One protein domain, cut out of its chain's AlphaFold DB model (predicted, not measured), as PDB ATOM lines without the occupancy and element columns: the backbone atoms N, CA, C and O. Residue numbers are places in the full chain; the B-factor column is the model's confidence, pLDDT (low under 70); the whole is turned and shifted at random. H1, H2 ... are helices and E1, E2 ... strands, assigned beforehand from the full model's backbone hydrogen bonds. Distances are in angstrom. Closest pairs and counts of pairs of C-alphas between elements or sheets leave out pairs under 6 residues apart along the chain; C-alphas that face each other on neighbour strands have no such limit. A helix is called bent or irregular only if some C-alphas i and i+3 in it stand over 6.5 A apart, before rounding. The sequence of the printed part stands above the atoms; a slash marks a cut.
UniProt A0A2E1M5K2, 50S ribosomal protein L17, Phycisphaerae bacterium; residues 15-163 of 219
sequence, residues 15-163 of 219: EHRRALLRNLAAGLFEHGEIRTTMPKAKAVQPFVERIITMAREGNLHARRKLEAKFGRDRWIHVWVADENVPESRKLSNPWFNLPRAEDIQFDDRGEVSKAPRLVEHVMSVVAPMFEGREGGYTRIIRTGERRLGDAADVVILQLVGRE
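Overview. This is residues 15 to 163 of the 219 residues of the protein "50S ribosomal protein L17" of Phycisphaerae bacterium (UniProt A0A2E1M5K2). A strongly twisted wall of three strands, E1, E4 and E3, has H1 and H2 crossing each other over one face; H3, H4 and H6 pack round H1 on its side away from E3, with H5 and a long loop ending in E2 beyond them. The 149 printed residues hold six named helices and four named strands, in the order H1 E1 H2 H3 H4 H5 E2 H6 E3 E4. The sheet order is E1, E4, E3, antiparallel throughout, and the class is mixed, helices and strands. The whole is compact, with a radius of gyration of the C-alphas of 15.9 A, and spans 45 by 39 by 34 A.

Along the chain. Find C-alpha 15 at (-0.816, -30.119, 16.550); from there H1 runs 24.3 A to residue 31. E1 is residues 33 to 37. H2, residues 38 to 56, is 27.0 A long; it has a kink of 28 degrees near residue 45 and is only just irregular, C-alphas 43 and 46 being 6.8 A apart. H3 is residues 60 to 70. H4, residues 73 to 80, is irregular, with C-alphas 76 and 79 7.4 A apart. Next come H5, residues 87 to 91, E2, residues 112 to 114, and H6, residues 118 to 126. E3, residues 138 to 146, is 21.6 A long and bends by 56 degrees at residue 143. E4, residues 153 to 159, ends at C-alpha 159, (-7.365, -53.830, 9.035).

Arrangement. Look first at the sheet: between the antiparallel neighbours E1 and E4, N 34 and O 157 are within hydrogen-bond range at 2.8 A, and in the hairpin E3 and E4, N 141 and O 156 are within hydrogen-bond range at 2.8 A. H1 and H2 are on the same face, making two layers, helices on one face of a sheet, at heights over the sheet of 11.1 A and 9.4 A. With residues 21 to 25 alone H1 touches H2, closest at C-alphas 21 and 44, 5.6 A. H1 and H6 are the hubs, touching four helices each; their closest C-alphas, 29 and 122, are 6.8 A apart. H2 and H3 form a helical hairpin at a shallow tilt of 22 degrees. H4 touches H6, with C-alphas 73 and 118 5.3 A apart. H5 touches no helix, and E2 pairs with no named strand. Every O i to N i+4 pair is within hydrogen-bond range in H1, H3, H5 and H6, against 12 of 15 in H2 and 0 of 4 in H4, where 1 of 5 O i to N i+3 pairs is.

Size, cuts and confidence. The C-alphas farthest apart, of Asp 108 and Gly 144, are 46.4 A apart. The printed part has no cut; the links H5 to E2 and H6 to E3 are long. Confidence is under 70 at residues 162 to 163.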
ATOM      1  N   GLU A  15       0.495 -30.324  17.180       93.50
ATOM      2  CA  GLU A  15      -0.816 -30.119  16.550       93.50
ATOM      3  C   GLU A  15      -0.902 -30.768  15.169       93.50
ATOM      4  O   GLU A  15      -1.773 -31.606  14.936       93.50
ATOM      5  N   HIS A  16       0.062 -30.479  14.290       95.50
ATOM      6  CA  HIS A  16       0.135 -31.089  12.961       95.50
ATOM      7  C   HIS A  16       0.295 -32.612  13.064       95.50
ATOM      8  O   HIS A  16      -0.346 -33.362  12.332       95.50
ATOM      9  N   ARG A  17       1.088 -33.111  14.018       94.50
ATOM     10  CA  ARG A  17       1.191 -34.554  14.253       94.50
ATOM     11  C   ARG A  17      -0.156 -35.161  14.655       94.50
ATOM     12  O   ARG A  17      -0.521 -36.194  14.105       94.50
ATOM     13  N   ARG A  18      -0.899 -34.541  15.581       93.31
ATOM     14  CA  ARG A  18      -2.239 -35.018  15.976       93.31
ATOM     15  C   ARG A  18      -3.197 -35.030  14.785       93.31
ATOM     16  O   ARG A  18      -3.876 -36.030  14.591       93.31
ATOM     17  N   ALA A  19      -3.217 -33.968  13.979       93.81
ATOM     18  CA  ALA A  19      -4.049 -33.892  12.777       93.81
ATOM     19  C   ALA A  19      -3.695 -34.995  11.766       93.81
ATOM     20  O   ALA A  19      -4.578 -35.705  11.295       93.81
ATOM     21  N   LEU A  20      -2.402 -35.220  11.512       95.12
ATOM     22  CA  LEU A  20      -1.938 -36.288  10.625       95.12
ATOM     23  C   LEU A  20      -2.399 -37.674  11.098       95.12
ATOM     24  O   LEU A  20      -2.873 -38.464  10.288       95.12
ATOM     25  N   LEU A  21      -2.255 -37.977  12.393       94.94
ATOM     26  CA  LEU A  21      -2.664 -39.274  12.942       94.94
ATOM     27  C   LEU A  21      -4.181 -39.481  12.853       94.94
ATOM     28  O   LEU A  21      -4.611 -40.580  12.518       94.94
ATOM     29  N   ARG A  22      -4.976 -38.433  13.106       94.88
ATOM     30  CA  ARG A  22      -6.439 -38.476  12.945       94.88
ATOM     31  C   ARG A  22      -6.836 -38.740  11.501       94.88
ATOM     32  O   ARG A  22      -7.639 -39.632  11.277       94.88
ATOM     33  N   ASN A  23      -6.239 -38.024  10.550       94.25
ATOM     34  CA  ASN A  23      -6.576 -38.168   9.134       94.25
ATOM     35  C   ASN A  23      -6.193 -39.554   8.600       94.25
ATOM     36  O   ASN A  23      -6.972 -40.171   7.886       94.25
ATOM     37  N   LEU A  24      -5.021 -40.074   8.983       95.69
ATOM     38  CA  LEU A  24      -4.614 -41.425   8.588       95.69
ATOM     39  C   LEU A  24      -5.508 -42.498   9.226       95.69
ATOM     40  O   LEU A  24      -5.885 -43.445   8.549       95.69
ATOM     41  N   ALA A  25      -5.870 -42.356  10.503       96.06
ATOM     42  CA  ALA A  25      -6.801 -43.283  11.142       96.06
ATOM     43  C   ALA A  25      -8.201 -43.216  10.515       96.06
ATOM     44  O   ALA A  25      -8.799 -44.256  10.280       96.06
ATOM     45  N   ALA A  26      -8.697 -42.015  10.211       93.94
ATOM     46  CA  ALA A  26      -9.977 -41.815   9.540       93.94
ATOM     47  C   ALA A  26     -10.011 -42.497   8.168       93.94
ATOM     48  O   ALA A  26     -10.897 -43.308   7.934       93.94
ATOM     49  N   GLY A  27      -8.999 -42.264   7.324       92.62
ATOM     50  CA  GLY A  27      -8.905 -42.932   6.023       92.62
ATOM     51  C   GLY A  27      -8.798 -44.456   6.142       92.62
ATOM     52  O   GLY A  27      -9.368 -45.177   5.332       92.62
ATOM     53  N   LEU A  28      -8.130 -44.968   7.183       94.19
ATOM     54  CA  LEU A  28      -8.086 -46.410   7.442       94.19
ATOM     55  C   LEU A  28      -9.453 -46.974   7.839       94.19
ATOM     56  O   LEU A  28      -9.809 -48.052   7.385       94.19
ATOM     57  N   PHE A  29     -10.210 -46.279   8.685       93.19
ATOM     58  CA  PHE A  29     -11.549 -46.726   9.072       93.19
ATOM     59  C   PHE A  29     -12.575 -46.560   7.953       93.19
ATOM     60  O   PHE A  29     -13.545 -47.297   7.933       93.19
ATOM     61  N   GLU A  30     -12.360 -45.633   7.024       89.25
ATOM     62  CA  GLU A  30     -13.236 -45.436   5.871       89.25
ATOM     63  C   GLU A  30     -12.973 -46.438   4.741       89.25
ATOM     64  O   GLU A  30     -13.916 -46.941   4.135       89.25
ATOM     65  N   HIS A  31     -11.707 -46.733   4.440       89.12
ATOM     66  CA  HIS A  31     -11.330 -47.568   3.292       89.12
ATOM     67  C   HIS A  31     -10.882 -48.983   3.677       89.12
ATOM     68  O   HIS A  31     -10.724 -49.839   2.814       89.12
ATOM     69  N   GLY A  32     -10.619 -49.233   4.960       90.62
ATOM     70  CA  GLY A  32     -10.095 -50.496   5.489       90.62
ATOM     71  C   GLY A  32      -8.604 -50.733   5.230       90.62
ATOM     72  O   GLY A  32      -7.946 -51.432   6.006       90.62
ATOM     73  N   GLU A  33      -8.034 -50.080   4.218       92.12
ATOM     74  CA  GLU A  33      -6.599 -50.020   3.965       92.12
ATOM     75  C   GLU A  33      -6.147 -48.636   3.491       92.12
ATOM     76  O   GLU A  33      -6.872 -47.908   2.818       92.12
ATOM     77  N   ILE A  34      -4.917 -48.262   3.846       94.38
ATOM     78  CA  ILE A  34      -4.272 -47.041   3.370       94.38
ATOM     79  C   ILE A  34      -2.837 -47.313   2.950       94.38
ATOM     80  O   ILE A  34      -2.082 -48.039   3.603       94.38
ATOM     81  N   ARG A  35      -2.414 -46.630   1.892       95.06
ATOM     82  CA  ARG A  35      -1.034 -46.650   1.418       95.06
ATOM     83  C   ARG A  35      -0.274 -45.447   1.972       95.06
ATOM     84  O   ARG A  35      -0.641 -44.298   1.741       95.06
ATOM     85  N   THR A  36       0.786 -45.687   2.739       96.19
ATOM     86  CA  THR A  36       1.547 -44.622   3.412       96.19
ATOM     87  C   THR A  36       3.016 -44.999   3.590       96.19
ATOM     88  O   THR A  36       3.459 -46.046   3.134       96.19
ATOM     89  N   THR A  37       3.813 -44.142   4.229       96.25
ATOM     90  CA  THR A  37       5.221 -44.455   4.504       96.25
ATOM     91  C   THR A  37       5.375 -45.276   5.780       96.25
ATOM     92  O   THR A  37       4.626 -45.091   6.744       96.25
ATOM     93  N   MET A  38       6.391 -46.141   5.831       95.56
ATOM     94  CA  MET A  38       6.668 -47.008   6.985       95.56
ATOM     95  C   MET A  38       6.665 -46.262   8.341       95.56
ATOM     96  O   MET A  38       6.008 -46.737   9.273       95.56
ATOM     97  N   PRO A  39       7.313 -45.085   8.496       95.69
ATOM     98  CA  PRO A  39       7.286 -44.356   9.766       95.69
ATOM     99  C   PRO A  39       5.887 -43.855  10.145       95.69
ATOM    100  O   PRO A  39       5.531 -43.869  11.321       95.69
ATOM    101  N   LYS A  40       5.080 -43.429   9.162       96.56
ATOM    102  CA  LYS A  40       3.703 -42.974   9.399       96.56
ATOM    103  C   LYS A  40       2.810 -44.137   9.818       96.56
ATOM    104  O   LYS A  40       2.082 -43.996  10.795       96.56
ATOM    105  N   ALA A  41       2.910 -45.282   9.143       97.31
ATOM    106  CA  ALA A  41       2.134 -46.474   9.484       97.31
ATOM    107  C   ALA A  41       2.403 -46.927  10.929       97.31
ATOM    108  O   ALA A  41       1.467 -47.075  11.713       97.31
ATOM    109  N   LYS A  42       3.681 -47.032  11.319       96.19
ATOM    110  CA  LYS A  42       4.072 -47.389  12.695       96.19
ATOM    111  C   LYS A  42       3.604 -46.377  13.741       96.19
ATOM    112  O   LYS A  42       3.306 -46.755  14.869       96.19
ATOM    113  N   ALA A  43       3.532 -45.095  13.384       96.38
ATOM    114  CA  ALA A  43       3.033 -44.060  14.283       96.38
ATOM    115  C   ALA A  43       1.506 -44.110  14.471       96.38
ATOM    116  O   ALA A  43       1.016 -43.803  15.557       96.38
ATOM    117  N   VAL A  44       0.764 -44.485  13.427       96.88
ATOM    118  CA  VAL A  44      -0.708 -44.552  13.424       96.88
ATOM    119  C   VAL A  44      -1.228 -45.829  14.076       96.88
ATOM    120  O   VAL A  44      -2.239 -45.779  14.771       96.88
ATOM    121  N   GLN A  45      -0.529 -46.949  13.914       95.94
ATOM    122  CA  GLN A  45      -0.929 -48.252  14.447       95.94
ATOM    123  C   GLN A  45      -1.390 -48.230  15.926       95.94
ATOM    124  O   GLN A  45      -2.545 -48.570  16.182       95.94
ATOM    125  N   PRO A  46      -0.595 -47.752  16.910       95.50
ATOM    126  CA  PRO A  46      -1.018 -47.745  18.316       95.50
ATOM    127  C   PRO A  46      -2.172 -46.773  18.602       95.50
ATOM    128  O   PRO A  46      -2.826 -46.867  19.643       95.50
ATOM    129  N   PHE A  47      -2.408 -45.803  17.715       95.44
ATOM    130  CA  PHE A  47      -3.542 -44.890  17.810       95.44
ATOM    131  C   PHE A  47      -4.834 -45.577  17.347       95.44
ATOM    132  O   PHE A  47      -5.831 -45.524  18.066       95.44
ATOM    133  N   VAL A  48      -4.787 -46.280  16.211       97.00
ATOM    134  CA  VAL A  48      -5.906 -47.061  15.653       97.00
ATOM    135  C   VAL A  48      -6.287 -48.218  16.567       97.00
ATOM    136  O   VAL A  48      -7.462 -48.382  16.882       97.00
ATOM    137  N   GLU A  49      -5.310 -48.989  17.051       95.88
ATOM    138  CA  GLU A  49      -5.592 -50.149  17.902       95.88
ATOM    139  C   GLU A  49      -6.329 -49.744  19.178       95.88
ATOM    140  O   GLU A  49      -7.305 -50.380  19.568       95.88
ATOM    141  N   ARG A  50      -5.938 -48.616  19.777       95.75
ATOM    142  CA  ARG A  50      -6.613 -48.072  20.958       95.75
ATOM    143  C   ARG A  50      -8.036 -47.613  20.657       95.75
ATOM    144  O   ARG A  50      -8.893 -47.743  21.524       95.75
ATOM    145  N   ILE A  51      -8.276 -47.051  19.470       96.12
ATOM    146  CA  ILE A  51      -9.616 -46.656  19.014       96.12
ATOM    147  C   ILE A  51     -10.526 -47.877  18.920       96.12
ATOM    148  O   ILE A  51     -11.607 -47.840  19.495       96.12
ATOM    149  N   ILE A  52     -10.067 -48.956  18.284       95.56
ATOM    150  CA  ILE A  52     -10.842 -50.197  18.157       95.56
ATOM    151  C   ILE A  52     -11.116 -50.802  19.536       95.56
ATOM    152  O   ILE A  52     -12.251 -51.168  19.820       95.56
ATOM    153  N   THR A  53     -10.119 -50.831  20.426       95.00
ATOM    154  CA  THR A  53     -10.318 -51.312  21.802       95.00
ATOM    155  C   THR A  53     -11.399 -50.521  22.539       95.00
ATOM    156  O   THR A  53     -12.279 -51.131  23.128       95.00
ATOM    157  N   MET A  54     -11.384 -49.181  22.476       95.06
ATOM    158  CA  MET A  54     -12.449 -48.375  23.097       95.06
ATOM    159  C   MET A  54     -13.800 -48.596  22.407       95.06
ATOM    160  O   MET A  54     -14.823 -48.642  23.076       95.06
ATOM    161  N   ALA A  55     -13.823 -48.728  21.079       95.56
ATOM    162  CA  ALA A  55     -15.059 -48.919  20.325       95.56
ATOM    163  C   ALA A  55     -15.763 -50.239  20.681       95.56
ATOM    164  O   ALA A  55     -16.985 -50.249  20.806       95.56
ATOM    165  N   ARG A  56     -14.995 -51.308  20.930       93.62
ATOM    166  CA  ARG A  56     -15.508 -52.613  21.383       93.62
ATOM    167  C   ARG A  56     -16.211 -52.566  22.739       93.62
ATOM    168  O   ARG A  56     -17.045 -53.417  23.001       93.62
ATOM    169  N   GLU A  57     -15.914 -51.585  23.595       91.75
ATOM    170  CA  GLU A  57     -16.618 -51.448  24.878       91.75
ATOM    171  C   GLU A  57     -18.095 -51.042  24.706       91.75
ATOM    172  O   GLU A  57     -18.878 -51.204  25.638       91.75
ATOM    173  N   GLY A  58     -18.478 -50.450  23.565       90.94
ATOM    174  CA  GLY A  58     -19.876 -50.147  23.218       90.94
ATOM    175  C   GLY A  58     -20.599 -49.104  24.089       90.94
ATOM    176  O   GLY A  58     -21.757 -48.788  23.830       90.94
ATOM    177  N   ASN A  59     -19.953 -48.537  25.110       94.69
ATOM    178  CA  ASN A  59     -20.595 -47.639  26.073       94.69
ATOM    179  C   ASN A  59     -20.561 -46.146  25.652       94.69
ATOM    180  O   ASN A  59     -19.771 -45.708  24.809       94.69
ATOM    181  N   LEU A  60     -21.408 -45.319  26.282       95.50
ATOM    182  CA  LEU A  60     -21.501 -43.875  26.003       95.50
ATOM    183  C   LEU A  60     -20.189 -43.122  26.291       95.50
ATOM    184  O   LEU A  60     -19.854 -42.152  25.606       95.50
ATOM    185  N   HIS A  61     -19.434 -43.551  27.303       95.50
ATOM    186  CA  HIS A  61     -18.159 -42.930  27.673       95.50
ATOM    187  C   HIS A  61     -17.092 -43.146  26.598       95.50
ATOM    188  O   HIS A  61     -16.382 -42.212  26.222       95.50
ATOM    189  N   ALA A  62     -17.019 -44.357  26.051       94.88
ATOM    190  CA  ALA A  62     -16.175 -44.705  24.925       94.88
ATOM    191  C   ALA A  62     -16.543 -43.865  23.701       94.88
ATOM    192  O   ALA A  62     -15.659 -43.229  23.124       94.88
ATOM    193  N   ARG A  63     -17.839 -43.742  23.379       94.31
ATOM    194  CA  ARG A  63     -18.313 -42.871  22.290       94.31
ATOM    195  C   ARG A  63     -17.827 -41.427  22.453       94.31
ATOM    196  O   ARG A  63     -17.203 -40.889  21.542       94.31
ATOM    197  N   ARG A  64     -18.012 -40.820  23.630       94.25
ATOM    198  CA  ARG A  64     -17.544 -39.446  23.919       94.25
ATOM    199  C   ARG A  64     -16.024 -39.307  23.788       94.25
ATOM    200  O   ARG A  64     -15.529 -38.328  23.228       94.25
ATOM    201  N   LYS A  65     -15.262 -40.295  24.271       94.69
ATOM    202  CA  LYS A  65     -13.796 -40.331  24.117       94.69
ATOM    203  C   LYS A  65     -13.372 -40.410  22.650       94.69
ATOM    204  O   LYS A  65     -12.354 -39.813  22.291       94.69
ATOM    205  N   LEU A  66     -14.099 -41.159  21.824       94.94
ATOM    206  CA  LEU A  66     -13.835 -41.279  20.391       94.94
ATOM    207  C   LEU A  66     -14.156 -39.974  19.654       94.94
ATOM    208  O   LEU A  66     -13.306 -39.485  18.908       94.94
ATOM    209  N   GLU A  67     -15.304 -39.356  19.935       93.00
ATOM    210  CA  GLU A  67     -15.687 -38.049  19.375       93.00
ATOM    211  C   GLU A  67     -14.621 -36.982  19.683       93.00
ATOM    212  O   GLU A  67     -14.135 -36.297  18.778       93.00
ATOM    213  N   ALA A  68     -14.129 -36.932  20.926       92.38
ATOM    214  CA  ALA A  68     -13.047 -36.025  21.321       92.38
ATOM    215  C   ALA A  68     -11.716 -36.285  20.579       92.38
ATOM    216  O   ALA A  68     -10.888 -35.381  20.422       92.38
ATOM    217  N   LYS A  69     -11.471 -37.522  20.124       91.69
ATOM    218  CA  LYS A  69     -10.244 -37.883  19.397       91.69
ATOM    219  C   LYS A  69     -10.294 -37.479  17.934       91.69
ATOM    220  O   LYS A  69      -9.265 -37.001  17.450       91.69
ATOM    221  N   PHE A  70     -11.421 -37.670  17.252       88.25
ATOM    222  CA  PHE A  70     -11.555 -37.385  15.820       88.25
ATOM    223  C   PHE A  70     -11.912 -35.923  15.531       88.25
ATOM    224  O   PHE A  70     -11.375 -35.347  14.584       88.25
ATOM    225  N   GLY A  71     -12.708 -35.272  16.381       82.75
ATOM    226  CA  GLY A  71     -13.114 -33.880  16.185       82.75
ATOM    227  C   GLY A  71     -14.070 -33.716  14.999       82.75
ATOM    228  O   GLY A  71     -15.278 -33.766  15.187       82.75
ATOM    229  N   ARG A  72     -13.541 -33.514  13.779       77.94
ATOM    230  CA  ARG A  72     -14.331 -33.326  12.540       77.94
ATOM    231  C   ARG A  72     -14.670 -34.667  11.881       77.94
ATOM    232  O   ARG A  72     -14.192 -34.971  10.794       77.94
ATOM    233  N   ASP A  73     -15.471 -35.482  12.552       82.62
ATOM    234  CA  ASP A  73     -15.848 -36.824  12.088       82.62
ATOM    235  C   ASP A  73     -16.818 -36.838  10.890       82.62
ATOM    236  O   ASP A  73     -16.804 -37.786  10.112       82.62
ATOM    237  N   ARG A  74     -17.629 -35.787  10.711       84.25
ATOM    238  CA  ARG A  74     -18.599 -35.662   9.601       84.25
ATOM    239  C   ARG A  74     -17.983 -35.332   8.242       84.25
ATOM    240  O   ARG A  74     -18.585 -35.603   7.214       84.25
ATOM    241  N   TRP A  75     -16.793 -34.738   8.232       83.81
ATOM    242  CA  TRP A  75     -16.153 -34.249   7.007       83.81
ATOM    243  C   TRP A  75     -15.516 -35.357   6.155       83.81
ATOM    244  O   TRP A  75     -15.059 -35.096   5.049       83.81
ATOM    245  N   ILE A  76     -15.459 -36.586   6.668       84.25
ATOM    246  CA  ILE A  76     -14.701 -37.678   6.052       84.25
ATOM    247  C   ILE A  76     -15.392 -38.192   4.789       84.25
ATOM    248  O   ILE A  76     -14.753 -38.269   3.753       84.25
ATOM    249  N   HIS A  77     -16.706 -38.424   4.830       82.56
ATOM    250  CA  HIS A  77     -17.452 -38.975   3.689       82.56
ATOM    251  C   HIS A  77     -17.873 -37.935   2.642       82.56
ATOM    252  O   HIS A  77     -18.549 -38.272   1.679       82.56
ATOM    253  N   VAL A  78     -17.473 -36.670   2.796       85.81
ATOM    254  CA  VAL A  78     -17.875 -35.554   1.918       85.81
ATOM    255  C   VAL A  78     -17.561 -35.816   0.447       85.81
ATOM    256  O   VAL A  78     -18.367 -35.487  -0.417       85.81
ATOM    257  N   TRP A  79     -16.430 -36.460   0.155       85.75
ATOM    258  CA  TRP A  79     -16.019 -36.775  -1.216       85.75
ATOM    259  C   TRP A  79     -16.979 -37.740  -1.935       85.75
ATOM    260  O   TRP A  79     -16.960 -37.817  -3.159       85.75
ATOM    261  N   VAL A  80     -17.830 -38.467  -1.204       86.44
ATOM    262  CA  VAL A  80     -18.861 -39.337  -1.790       86.44
ATOM    263  C   VAL A  80     -19.952 -38.511  -2.478       86.44
ATOM    264  O   VAL A  80     -20.486 -38.934  -3.503       86.44
ATOM    265  N   ALA A  81     -20.244 -37.315  -1.960       86.88
ATOM    266  CA  ALA A  81     -21.199 -36.383  -2.554       86.88
ATOM    267  C   ALA A  81     -20.606 -35.556  -3.709       86.88
ATOM    268  O   ALA A  81     -21.352 -34.889  -4.419       86.88
ATOM    269  N   ASP A  82     -19.287 -35.597  -3.918       86.62
ATOM    270  CA  ASP A  82     -18.641 -34.881  -5.017       86.62
ATOM    271  C   ASP A  82     -18.991 -35.539  -6.363       86.62
ATOM    272  O   ASP A  82     -18.821 -36.751  -6.566       86.62
ATOM    273  N   GLU A  83     -19.489 -34.723  -7.287       84.69
ATOM    274  CA  GLU A  83     -19.859 -35.116  -8.646       84.69
ATOM    275  C   GLU A  83     -18.626 -35.439  -9.502       84.69
ATOM    276  O   GLU A  83     -18.677 -36.295 -10.383       84.69
ATOM    277  N   ASN A  84     -17.475 -34.834  -9.197       89.12
ATOM    278  CA  ASN A  84     -16.235 -35.060  -9.944       89.12
ATOM    279  C   ASN A  84     -15.594 -36.421  -9.647       89.12
ATOM    280  O   ASN A  84     -14.643 -36.826 -10.323       89.12
ATOM    281  N   VAL A  85     -16.060 -37.124  -8.612       85.88
ATOM    282  CA  VAL A  85     -15.544 -38.444  -8.256       85.88
ATOM    283  C   VAL A  85     -16.299 -39.511  -9.054       85.88
ATOM    284  O   VAL A  85     -17.498 -39.679  -8.842       85.88
ATOM    285  N   PRO A  86     -15.614 -40.296  -9.910       85.69
ATOM    286  CA  PRO A  86     -16.264 -41.355 -10.669       85.69
ATOM    287  C   PRO A  86     -16.924 -42.387  -9.753       85.69
ATOM    288  O   PRO A  86     -16.317 -42.831  -8.773       85.69
ATOM    289  N   GLU A  87     -18.118 -42.844 -10.129       81.94
ATOM    290  CA  GLU A  87     -18.891 -43.821  -9.350       81.94
ATOM    291  C   GLU A  87     -18.127 -45.138  -9.137       81.94
ATOM    292  O   GLU A  87     -18.211 -45.764  -8.083       81.94
ATOM    293  N   SER A  88     -17.268 -45.514 -10.092       82.31
ATOM    294  CA  SER A  88     -16.379 -46.674  -9.966       82.31
ATOM    295  C   SER A  88     -15.462 -46.591  -8.744       82.31
ATOM    296  O   SER A  88     -15.213 -47.607  -8.100       82.31
ATOM    297  N   ARG A  89     -14.996 -45.391  -8.365       80.12
ATOM    298  CA  ARG A  89     -14.192 -45.189  -7.151       80.12
ATOM    299  C   ARG A  89     -15.055 -45.308  -5.894       80.12
ATOM    300  O   ARG A  89     -14.591 -45.899  -4.922       80.12
ATOM    301  N   LYS A  90     -16.298 -44.818  -5.927       78.25
ATOM    302  CA  LYS A  90     -17.256 -44.922  -4.810       78.25
ATOM    303  C   LYS A  90     -17.682 -46.373  -4.561       78.25
ATOM    304  O   LYS A  90     -17.882 -46.765  -3.423       78.25
ATOM    305  N   LEU A  91     -17.723 -47.206  -5.597       73.00
ATOM    306  CA  LEU A  91     -18.078 -48.627  -5.482       73.00
ATOM    307  C   LEU A  91     -16.870 -49.557  -5.272       73.00
ATOM    308  O   LEU A  91     -17.042 -50.737  -4.984       73.00
ATOM    309  N   SER A  92     -15.643 -49.045  -5.400       71.31
ATOM    310  CA  SER A  92     -14.427 -49.867  -5.321       71.31
ATOM    311  C   SER A  92     -14.021 -50.300  -3.913       71.31
ATOM    312  O   SER A  92     -13.104 -51.108  -3.796       71.31
ATOM    313  N   ASN A  93     -14.642 -49.763  -2.854       75.00
ATOM    314  CA  ASN A  93     -14.229 -50.048  -1.481       75.00
ATOM    315  C   ASN A  93     -14.558 -51.505  -1.124       75.00
ATOM    316  O   ASN A  93     -15.731 -51.832  -0.935       75.00
ATOM    317  N   PRO A  94     -13.553 -52.388  -0.973       76.56
ATOM    318  CA  PRO A  94     -13.823 -53.784  -0.679       76.56
ATOM    319  C   PRO A  94     -14.267 -53.969   0.764       76.56
ATOM    320  O   PRO A  94     -14.847 -54.999   1.067       76.56
ATOM    321  N   TRP A  95     -13.956 -53.031   1.666       78.69
ATOM    322  CA  TRP A  95     -14.092 -53.209   3.107       78.69
ATOM    323  C   TRP A  95     -15.469 -52.830   3.633       78.69
ATOM    324  O   TRP A  95     -16.065 -53.599   4.395       78.69
ATOM    325  N   PHE A  96     -15.967 -51.671   3.219       85.31
ATOM    326  CA  PHE A  96     -17.138 -51.042   3.815       85.31
ATOM    327  C   PHE A  96     -18.075 -50.482   2.752       85.31
ATOM    328  O   PHE A  96     -17.633 -49.960   1.730       85.31
ATOM    329  N   ASN A  97     -19.375 -50.539   3.042       83.88
ATOM    330  CA  ASN A  97     -20.378 -49.855   2.240       83.88
ATOM    331  C   ASN A  97     -20.286 -48.355   2.516       83.88
ATOM    332  O   ASN A  97     -20.384 -47.924   3.669       83.88
ATOM    333  N   LEU A  98     -20.088 -47.574   1.459       82.06
ATOM    334  CA  LEU A  98     -20.090 -46.123   1.555       82.06
ATOM    335  C   LEU A  98     -21.527 -45.604   1.701       82.06
ATOM    336  O   LEU A  98     -22.469 -46.243   1.219       82.06
ATOM    337  N   PRO A  99     -21.711 -44.472   2.398       85.31
ATOM    338  CA  PRO A  99     -23.027 -43.868   2.526       85.31
ATOM    339  C   PRO A  99     -23.543 -43.378   1.176       85.31
ATOM    340  O   PRO A  99     -22.768 -43.184   0.238       85.31
ATOM    341  N   ARG A 100     -24.854 -43.159   1.066       85.56
ATOM    342  CA  ARG A 100     -25.417 -42.590  -0.161       85.56
ATOM    343  C   ARG A 100     -25.100 -41.098  -0.208       85.56
ATOM    344  O   ARG A 100     -25.065 -40.436   0.826       85.56
ATOM    345  N   ALA A 101     -24.909 -40.557  -1.410       84.94
ATOM    346  CA  ALA A 101     -24.666 -39.124  -1.592       84.94
ATOM    347  C   ALA A 101     -25.813 -38.266  -1.020       84.94
ATOM    348  O   ALA A 101     -25.570 -37.203  -0.461       84.94
ATOM    349  N   GLU A 102     -27.047 -38.773  -1.079       85.50
ATOM    350  CA  GLU A 102     -28.264 -38.138  -0.550       85.50
ATOM    351  C   GLU A 102     -28.242 -37.925   0.976       85.50
ATOM    352  O   GLU A 102     -28.895 -37.015   1.493       85.50
ATOM    353  N   ASP A 103     -27.481 -38.744   1.708       86.31
ATOM    354  CA  ASP A 103     -27.373 -38.654   3.167       86.31
ATOM    355  C   ASP A 103     -26.478 -37.486   3.618       86.31
ATOM    356  O   ASP A 103     -26.451 -37.143   4.808       86.31
ATOM    357  N   ILE A 104     -25.735 -36.886   2.681       88.69
ATOM    358  CA  ILE A 104     -24.765 -35.824   2.928       88.69
ATOM    359  C   ILE A 104     -25.370 -34.492   2.492       88.69
ATOM    360  O   ILE A 104     -25.636 -34.256   1.319       88.69
ATOM    361  N   GLN A 105     -25.569 -33.600   3.458       89.19
ATOM    362  CA  GLN A 105     -26.157 -32.284   3.239       89.19
ATOM    363  C   GLN A 105     -25.200 -31.195   3.705       89.19
ATOM    364  O   GLN A 105     -24.647 -31.261   4.811       89.19
ATOM    365  N   PHE A 106     -25.063 -30.172   2.871       88.56
ATOM    366  CA  PHE A 106     -24.282 -28.974   3.149       88.56
ATOM    367  C   PHE A 106     -25.218 -27.823   3.505       88.56
ATOM    368  O   PHE A 106     -26.355 -27.771   3.034       88.56
ATOM    369  N   ASP A 107     -24.756 -26.931   4.372       91.06
ATOM    370  CA  ASP A 107     -25.433 -25.664   4.611       91.06
ATOM    371  C   ASP A 107     -25.117 -24.639   3.508       91.06
ATOM    372  O   ASP A 107     -24.351 -24.890   2.572       91.06
ATOM    373  N   ASP A 108     -25.717 -23.460   3.625       87.56
ATOM    374  CA  ASP A 108     -25.514 -22.314   2.736       87.56
ATOM    375  C   ASP A 108     -24.054 -21.829   2.680       87.56
ATOM    376  O   ASP A 108     -23.658 -21.141   1.739       87.56
ATOM    377  N   ARG A 109     -23.241 -22.199   3.672       87.69
ATOM    378  CA  ARG A 109     -21.829 -21.816   3.807       87.69
ATOM    379  C   ARG A 109     -20.879 -22.896   3.290       87.69
ATOM    380  O   ARG A 109     -19.666 -22.690   3.327       87.69
ATOM    381  N   GLY A 110     -21.406 -24.023   2.808       82.44
ATOM    382  CA  GLY A 110     -20.621 -25.166   2.344       82.44
ATOM    383  C   GLY A 110     -20.048 -26.029   3.474       82.44
ATOM    384  O   GLY A 110     -19.187 -26.873   3.227       82.44
ATOM    385  N   GLU A 111     -20.502 -25.839   4.711       85.31
ATOM    386  CA  GLU A 111     -20.170 -26.703   5.840       85.31
ATOM    387  C   GLU A 111     -21.115 -27.909   5.898       85.31
ATOM    388  O   GLU A 111     -22.278 -27.867   5.494       85.31
ATOM    389  N   VAL A 112     -20.611 -29.026   6.424       87.75
ATOM    390  CA  VAL A 112     -21.378 -30.277   6.506       87.75
ATOM    391  C   VAL A 112     -22.402 -30.198   7.638       87.75
ATOM    392  O   VAL A 112     -22.068 -30.374   8.821       87.75
ATOM    393  N   SER A 113     -23.664 -30.000   7.262       86.44
ATOM    394  CA  SER A 113     -24.802 -29.967   8.181       86.44
ATOM    395  C   SER A 113     -25.179 -31.378   8.645       86.44
ATOM    396  O   SER A 113     -25.218 -31.659   9.848       86.44
ATOM    397  N   LYS A 114     -25.350 -32.308   7.697       87.81
ATOM    398  CA  LYS A 114     -25.738 -33.699   7.967       87.81
ATOM    399  C   LYS A 114     -24.830 -34.648   7.194       87.81
ATOM    400  O   LYS A 114     -24.675 -34.498   5.993       87.81
ATOM    401  N   ALA A 115     -24.215 -35.595   7.893       87.94
ATOM    402  CA  ALA A 115     -23.469 -36.697   7.292       87.94
ATOM    403  C   ALA A 115     -23.323 -37.844   8.306       87.94
ATOM    404  O   ALA A 115     -23.300 -37.579   9.519       87.94
ATOM    405  N   PRO A 116     -23.178 -39.094   7.838       88.06
ATOM    406  CA  PRO A 116     -22.839 -40.232   8.686       88.06
ATOM    407  C   PRO A 116     -21.537 -39.983   9.445       88.06
ATOM    408  O   PRO A 116     -20.556 -39.478   8.895       88.06
ATOM    409  N   ARG A 117     -21.528 -40.303  10.740       91.31
ATOM    410  CA  ARG A 117     -20.368 -40.053  11.599       91.31
ATOM    411  C   ARG A 117     -19.378 -41.203  11.513       91.31
ATOM    412  O   ARG A 117     -19.752 -42.357  11.711       91.31
ATOM    413  N   LEU A 118     -18.089 -40.885  11.381       91.81
ATOM    414  CA  LEU A 118     -17.037 -41.904  11.444       91.81
ATOM    415  C   LEU A 118     -17.093 -42.706  12.753       91.81
ATOM    416  O   LEU A 118     -16.915 -43.918  12.744       91.81
ATOM    417  N   VAL A 119     -17.337 -42.048  13.891       93.69
ATOM    418  CA  VAL A 119     -17.377 -42.733  15.196       93.69
ATOM    419  C   VAL A 119     -18.472 -43.797  15.229       93.69
ATOM    420  O   VAL A 119     -18.257 -44.884  15.758       93.69
ATOM    421  N   GLU A 120     -19.621 -43.504  14.628       92.25
ATOM    422  CA  GLU A 120     -20.727 -44.449  14.515       92.25
ATOM    423  C   GLU A 120     -20.355 -45.630  13.622       92.25
ATOM    424  O   GLU A 120     -20.566 -46.773  14.022       92.25
ATOM    425  N   HIS A 121     -19.708 -45.379  12.482       91.56
ATOM    426  CA  HIS A 121     -19.177 -46.434  11.618       91.56
ATOM    427  C   HIS A 121     -18.169 -47.336  12.355       91.56
ATOM    428  O   HIS A 121     -18.264 -48.563  12.314       91.56
ATOM    429  N   VAL A 122     -17.236 -46.743  13.105       93.94
ATOM    430  CA  VAL A 122     -16.235 -47.493  13.876       93.94
ATOM    431  C   VAL A 122     -16.889 -48.375  14.945       93.94
ATOM    432  O   VAL A 122     -16.454 -49.506  15.141       93.94
ATOM    433  N   MET A 123     -17.926 -47.892  15.633       94.38
ATOM    434  CA  MET A 123     -18.600 -48.666  16.685       94.38
ATOM    435  C   MET A 123     -19.565 -49.722  16.135       94.38
ATOM    436  O   MET A 123     -19.642 -50.804  16.700       94.38
ATOM    437  N   SER A 124     -20.291 -49.427  15.056       92.88
ATOM    438  CA  SER A 124     -21.336 -50.314  14.518       92.88
ATOM    439  C   SER A 124     -20.819 -51.341  13.513       92.88
ATOM    440  O   SER A 124     -21.349 -52.444  13.448       92.88
ATOM    441  N   VAL A 125     -19.790 -50.995  12.734       90.88
ATOM    442  CA  VAL A 125     -19.278 -51.847  11.651       90.88
ATOM    443  C   VAL A 125     -17.913 -52.418  12.004       90.88
ATOM    444  O   VAL A 125     -17.708 -53.622  11.900       90.88
ATOM    445  N   VAL A 126     -16.973 -51.575  12.441       92.12
ATOM    446  CA  VAL A 126     -15.578 -52.006  12.637       92.12
ATOM    447  C   VAL A 126     -15.388 -52.781  13.941       92.12
ATOM    448  O   VAL A 126     -14.693 -53.792  13.951       92.12
ATOM    449  N   ALA A 127     -15.971 -52.329  15.053       92.31
ATOM    450  CA  ALA A 127     -15.773 -52.972  16.352       92.31
ATOM    451  C   ALA A 127     -16.279 -54.431  16.401       92.31
ATOM    452  O   ALA A 127     -15.506 -55.274  16.873       92.31
ATOM    453  N   PRO A 128     -17.466 -54.772  15.849       91.69
ATOM    454  CA  PRO A 128     -17.950 -56.154  15.817       91.69
ATOM    455  C   PRO A 128     -17.040 -57.114  15.044       91.69
ATOM    456  O   PRO A 128     -16.883 -58.267  15.436       91.69
ATOM    457  N   MET A 129     -16.334 -56.635  14.006       89.12
ATOM    458  CA  MET A 129     -15.361 -57.452  13.253       89.12
ATOM    459  C   MET A 129     -14.226 -58.004  14.130       89.12
ATOM    460  O   MET A 129     -13.529 -58.939  13.734       89.12
ATOM    461  N   PHE A 130     -14.011 -57.423  15.313       90.81
ATOM    462  CA  PHE A 130     -12.895 -57.742  16.196       90.81
ATOM    463  C   PHE A 130     -13.311 -58.250  17.581       90.81
ATOM    464  O   PHE A 130     -12.454 -58.351  18.462       90.81
ATOM    465  N   GLU A 131     -14.580 -58.602  17.798       86.69
ATOM    466  CA  GLU A 131     -15.076 -59.060  19.106       86.69
ATOM    467  C   GLU A 131     -14.331 -60.284  19.656       86.69
ATOM    468  O   GLU A 131     -14.031 -60.315  20.846       86.69
ATOM    469  N   GLY A 132     -13.922 -61.222  18.799       82.88
ATOM    470  CA  GLY A 132     -13.144 -62.408  19.184       82.88
ATOM    471  C   GLY A 132     -11.619 -62.226  19.191       82.88
ATOM    472  O   GLY A 132     -10.891 -63.212  19.284       82.88
ATOM    473  N   ARG A 133     -11.101 -60.999  19.026       87.12
ATOM    474  CA  ARG A 133      -9.657 -60.738  18.883       87.12
ATOM    475  C   ARG A 133      -9.117 -59.854  20.005       87.12
ATOM    476  O   ARG A 133      -9.491 -58.693  20.144       87.12
ATOM    477  N   GLU A 134      -8.144 -60.359  20.754       88.25
ATOM    478  CA  GLU A 134      -7.458 -59.617  21.822       88.25
ATOM    479  C   GLU A 134      -6.242 -58.840  21.288       88.25
ATOM    480  O   GLU A 134      -5.085 -59.157  21.552       88.25
ATOM    481  N   GLY A 135      -6.510 -57.797  20.497       87.31
ATOM    482  CA  GLY A 135      -5.478 -56.902  19.964       87.31
ATOM    483  C   GLY A 135      -4.882 -57.329  18.618       87.31
ATOM    484  O   GLY A 135      -5.243 -58.343  18.022       87.31
ATOM    485  N   GLY A 136      -3.989 -56.495  18.075       91.38
ATOM    486  CA  GLY A 136      -3.424 -56.714  16.739       91.38
ATOM    487  C   GLY A 136      -4.484 -56.650  15.633       91.38
ATOM    488  O   GLY A 136      -4.611 -57.574  14.827       91.38
ATOM    489  N   TYR A 137      -5.268 -55.570  15.621       93.94
ATOM    490  CA  TYR A 137      -6.349 -55.337  14.652       93.94
ATOM    491  C   TYR A 137      -5.858 -54.801  13.304       93.94
ATOM    492  O   TYR A 137      -6.611 -54.775  12.334       93.94
ATOM    493  N   THR A 138      -4.606 -54.344  13.247       94.75
ATOM    494  CA  THR A 138      -3.997 -53.790  12.039       94.75
ATOM    495  C   THR A 138      -2.761 -54.576  11.631       94.75
ATOM    496  O   THR A 138      -2.102 -55.222  12.453       94.75
ATOM    497  N   ARG A 139      -2.422 -54.501  10.347       92.56
ATOM    498  CA  ARG A 139      -1.210 -55.081   9.772       92.56
ATOM    499  C   ARG A 139      -0.530 -54.065   8.868       92.56
ATOM    500  O   ARG A 139      -1.183 -53.372   8.098       92.56
ATOM    501  N   ILE A 140       0.800 -54.040   8.928       94.56
ATOM    502  CA  ILE A 140       1.642 -53.298   7.991       94.56
ATOM    503  C   ILE A 140       2.246 -54.289   6.997       94.56
ATOM    504  O   ILE A 140       3.025 -55.164   7.387       94.56
ATOM    505  N   ILE A 141       1.913 -54.134   5.722       91.94
ATOM    506  CA  ILE A 141       2.464 -54.909   4.611       91.94
ATOM    507  C   ILE A 141       3.454 -54.029   3.855       91.94
ATOM    508  O   ILE A 141       3.147 -52.901   3.478       91.94
ATOM    509  N   ARG A 142       4.669 -54.536   3.640       92.25
ATOM    510  CA  ARG A 142       5.653 -53.851   2.800       92.25
ATOM    511  C   ARG A 142       5.324 -54.125   1.342       92.25
ATOM    512  O   ARG A 142       5.271 -55.284   0.953       92.25
ATOM    513  N   THR A 143       5.158 -53.071   0.554       91.81
ATOM    514  CA  THR A 143       4.863 -53.195  -0.881       91.81
ATOM    515  C   THR A 143       6.123 -53.522  -1.694       91.81
ATOM    516  O   THR A 143       6.029 -53.939  -2.835       91.81
ATOM    517  N   GLY A 144       7.321 -53.315  -1.132       88.94
ATOM    518  CA  GLY A 144       8.593 -53.421  -1.863       88.94
ATOM    519  C   GLY A 144       8.897 -52.195  -2.732       88.94
ATOM    520  O   GLY A 144      10.043 -51.961  -3.101       88.94
ATOM    521  N   GLU A 145       7.888 -51.363  -2.982       90.62
ATOM    522  CA  GLU A 145       8.008 -50.105  -3.703       90.62
ATOM    523  C   GLU A 145       8.649 -48.992  -2.856       90.62
ATOM    524  O   GLU A 145       8.407 -48.852  -1.649       90.62
ATOM    525  N   ARG A 146       9.431 -48.145  -3.528       93.44
ATOM    526  CA  ARG A 146       9.996 -46.913  -2.972       93.44
ATOM    527  C   ARG A 146       9.256 -45.717  -3.543       93.44
ATOM    528  O   ARG A 146       8.949 -45.679  -4.732       93.44
ATOM    529  N   ARG A 147       8.987 -44.716  -2.705       93.12
ATOM    530  CA  ARG A 147       8.419 -43.455  -3.180       93.12
ATOM    531  C   ARG A 147       9.423 -42.745  -4.087       93.12
ATOM    532  O   ARG A 147      10.582 -42.567  -3.715       93.12
ATOM    533  N   LEU A 148       8.955 -42.319  -5.256       93.19
ATOM    534  CA  LEU A 148       9.760 -41.548  -6.194       93.19
ATOM    535  C   LEU A 148      10.136 -40.188  -5.581       93.19
ATOM    536  O   LEU A 148       9.293 -39.516  -4.990       93.19
ATOM    537  N   GLY A 149      11.407 -39.803  -5.705       95.19
ATOM    538  CA  GLY A 149      11.948 -38.529  -5.217       95.19
ATOM    539  C   GLY A 149      12.724 -38.633  -3.904       95.19
ATOM    540  O   GLY A 149      13.838 -38.128  -3.830       95.19
ATOM    541  N   ASP A 150      12.190 -39.314  -2.886       94.50
ATOM    542  CA  ASP A 150      12.837 -39.404  -1.564       94.50
ATOM    543  C   ASP A 150      13.099 -40.834  -1.066       94.50
ATOM    544  O   ASP A 150      13.489 -41.029   0.085       94.50
ATOM    545  N   ALA A 151      12.875 -41.834  -1.926       93.75
ATOM    546  CA  ALA A 151      13.143 -43.254  -1.688       93.75
ATOM    547  C   ALA A 151      12.528 -43.825  -0.390       93.75
ATOM    548  O   ALA A 151      12.963 -44.865   0.122       93.75
ATOM    549  N   ALA A 152      11.491 -43.178   0.151       93.25
ATOM    550  CA  ALA A 152      10.842 -43.630   1.372       93.25
ATOM    551  C   ALA A 152      10.147 -44.985   1.156       93.25
ATOM    552  O   ALA A 152       9.484 -45.199   0.140       93.25
ATOM    553  N   ASP A 153      10.264 -45.881   2.141       95.19
ATOM    554  CA  ASP A 153       9.559 -47.165   2.138       95.19
ATOM    555  C   ASP A 153       8.048 -46.952   2.177       95.19
ATOM    556  O   ASP A 153       7.516 -46.397   3.152       95.19
ATOM    557  N   VAL A 154       7.364 -47.430   1.139       95.69
ATOM    558  CA  VAL A 154       5.906 -47.408   1.058       95.69
ATOM    559  C   VAL A 154       5.348 -48.733   1.562       95.69
ATOM    560  O   VAL A 154       5.859 -49.818   1.276       95.69
ATOM    561  N   VAL A 155       4.308 -48.627   2.377       96.31
ATOM    562  CA  VAL A 155       3.632 -49.748   3.016       96.31
ATOM    563  C   VAL A 155       2.126 -49.577   2.904       96.31
ATOM    564  O   VAL A 155       1.616 -48.455   2.843       96.31
ATOM    565  N   ILE A 156       1.422 -50.698   2.935       94.75
ATOM    566  CA  ILE A 156      -0.024 -50.747   3.107       94.75
ATOM    567  C   ILE A 156      -0.287 -51.013   4.589       94.75
ATOM    568  O   ILE A 156       0.202 -51.995   5.148       94.75
ATOM    569  N   LEU A 157      -1.001 -50.104   5.247       95.38
ATOM    570  CA  LEU A 157      -1.573 -50.325   6.569       95.38
ATOM    571  C   LEU A 157      -3.030 -50.729   6.360       95.38
ATOM    572  O   LEU A 157      -3.784 -49.947   5.796       95.38
ATOM    573  N   GLN A 158      -3.412 -51.912   6.822       93.75
ATOM    574  CA  GLN A 158      -4.763 -52.446   6.647       93.75
ATOM    575  C   GLN A 158      -5.328 -52.991   7.954       93.75
ATOM    576  O   GLN A 158      -4.573 -53.373   8.858       93.75
ATOM    577  N   LEU A 159      -6.653 -53.054   8.031       93.19
ATOM    578  CA  LEU A 159      -7.365 -53.830   9.035       93.19
ATOM    579  C   LEU A 159      -7.161 -55.338   8.799       93.19
ATOM    580  O   LEU A 159      -6.721 -55.791   7.739       93.19
ATOM    581  N   VAL A 160      -7.423 -56.133   9.830       88.31
ATOM    582  CA  VAL A 160      -7.413 -57.601   9.775       88.31
ATOM    583  C   VAL A 160      -8.852 -58.104   9.579       88.31
ATOM    584  O   VAL A 160      -9.778 -57.451  10.035       88.31
ATOM    585  N   GLY A 161      -9.062 -59.249   8.917       75.31
ATOM    586  CA  GLY A 161     -10.385 -59.900   8.844       75.31
ATOM    587  C   GLY A 161     -10.882 -60.247   7.440       75.31
ATOM    588  O   GLY A 161     -11.609 -61.215   7.293       75.31
ATOM    589  N   ARG A 162     -10.420 -59.558   6.389       60.72
ATOM    590  CA  ARG A 162     -10.712 -59.910   4.982       60.72
ATOM    591  C   ARG A 162      -9.659 -60.803   4.335       60.72
ATOM    592  O   ARG A 162      -9.402 -60.748   3.141       60.72
ATOM    593  N   GLU A 163      -8.978 -61.594   5.148       54.56
ATOM    594  CA  GLU A 163      -7.789 -62.290   4.686       54.56
ATOM    595  C   GLU A 163      -8.056 -63.641   4.010       54.56
ATOM    596  O   GLU A 163      -7.112 -64.418   3.858       54.56
TER     597      GLU A 163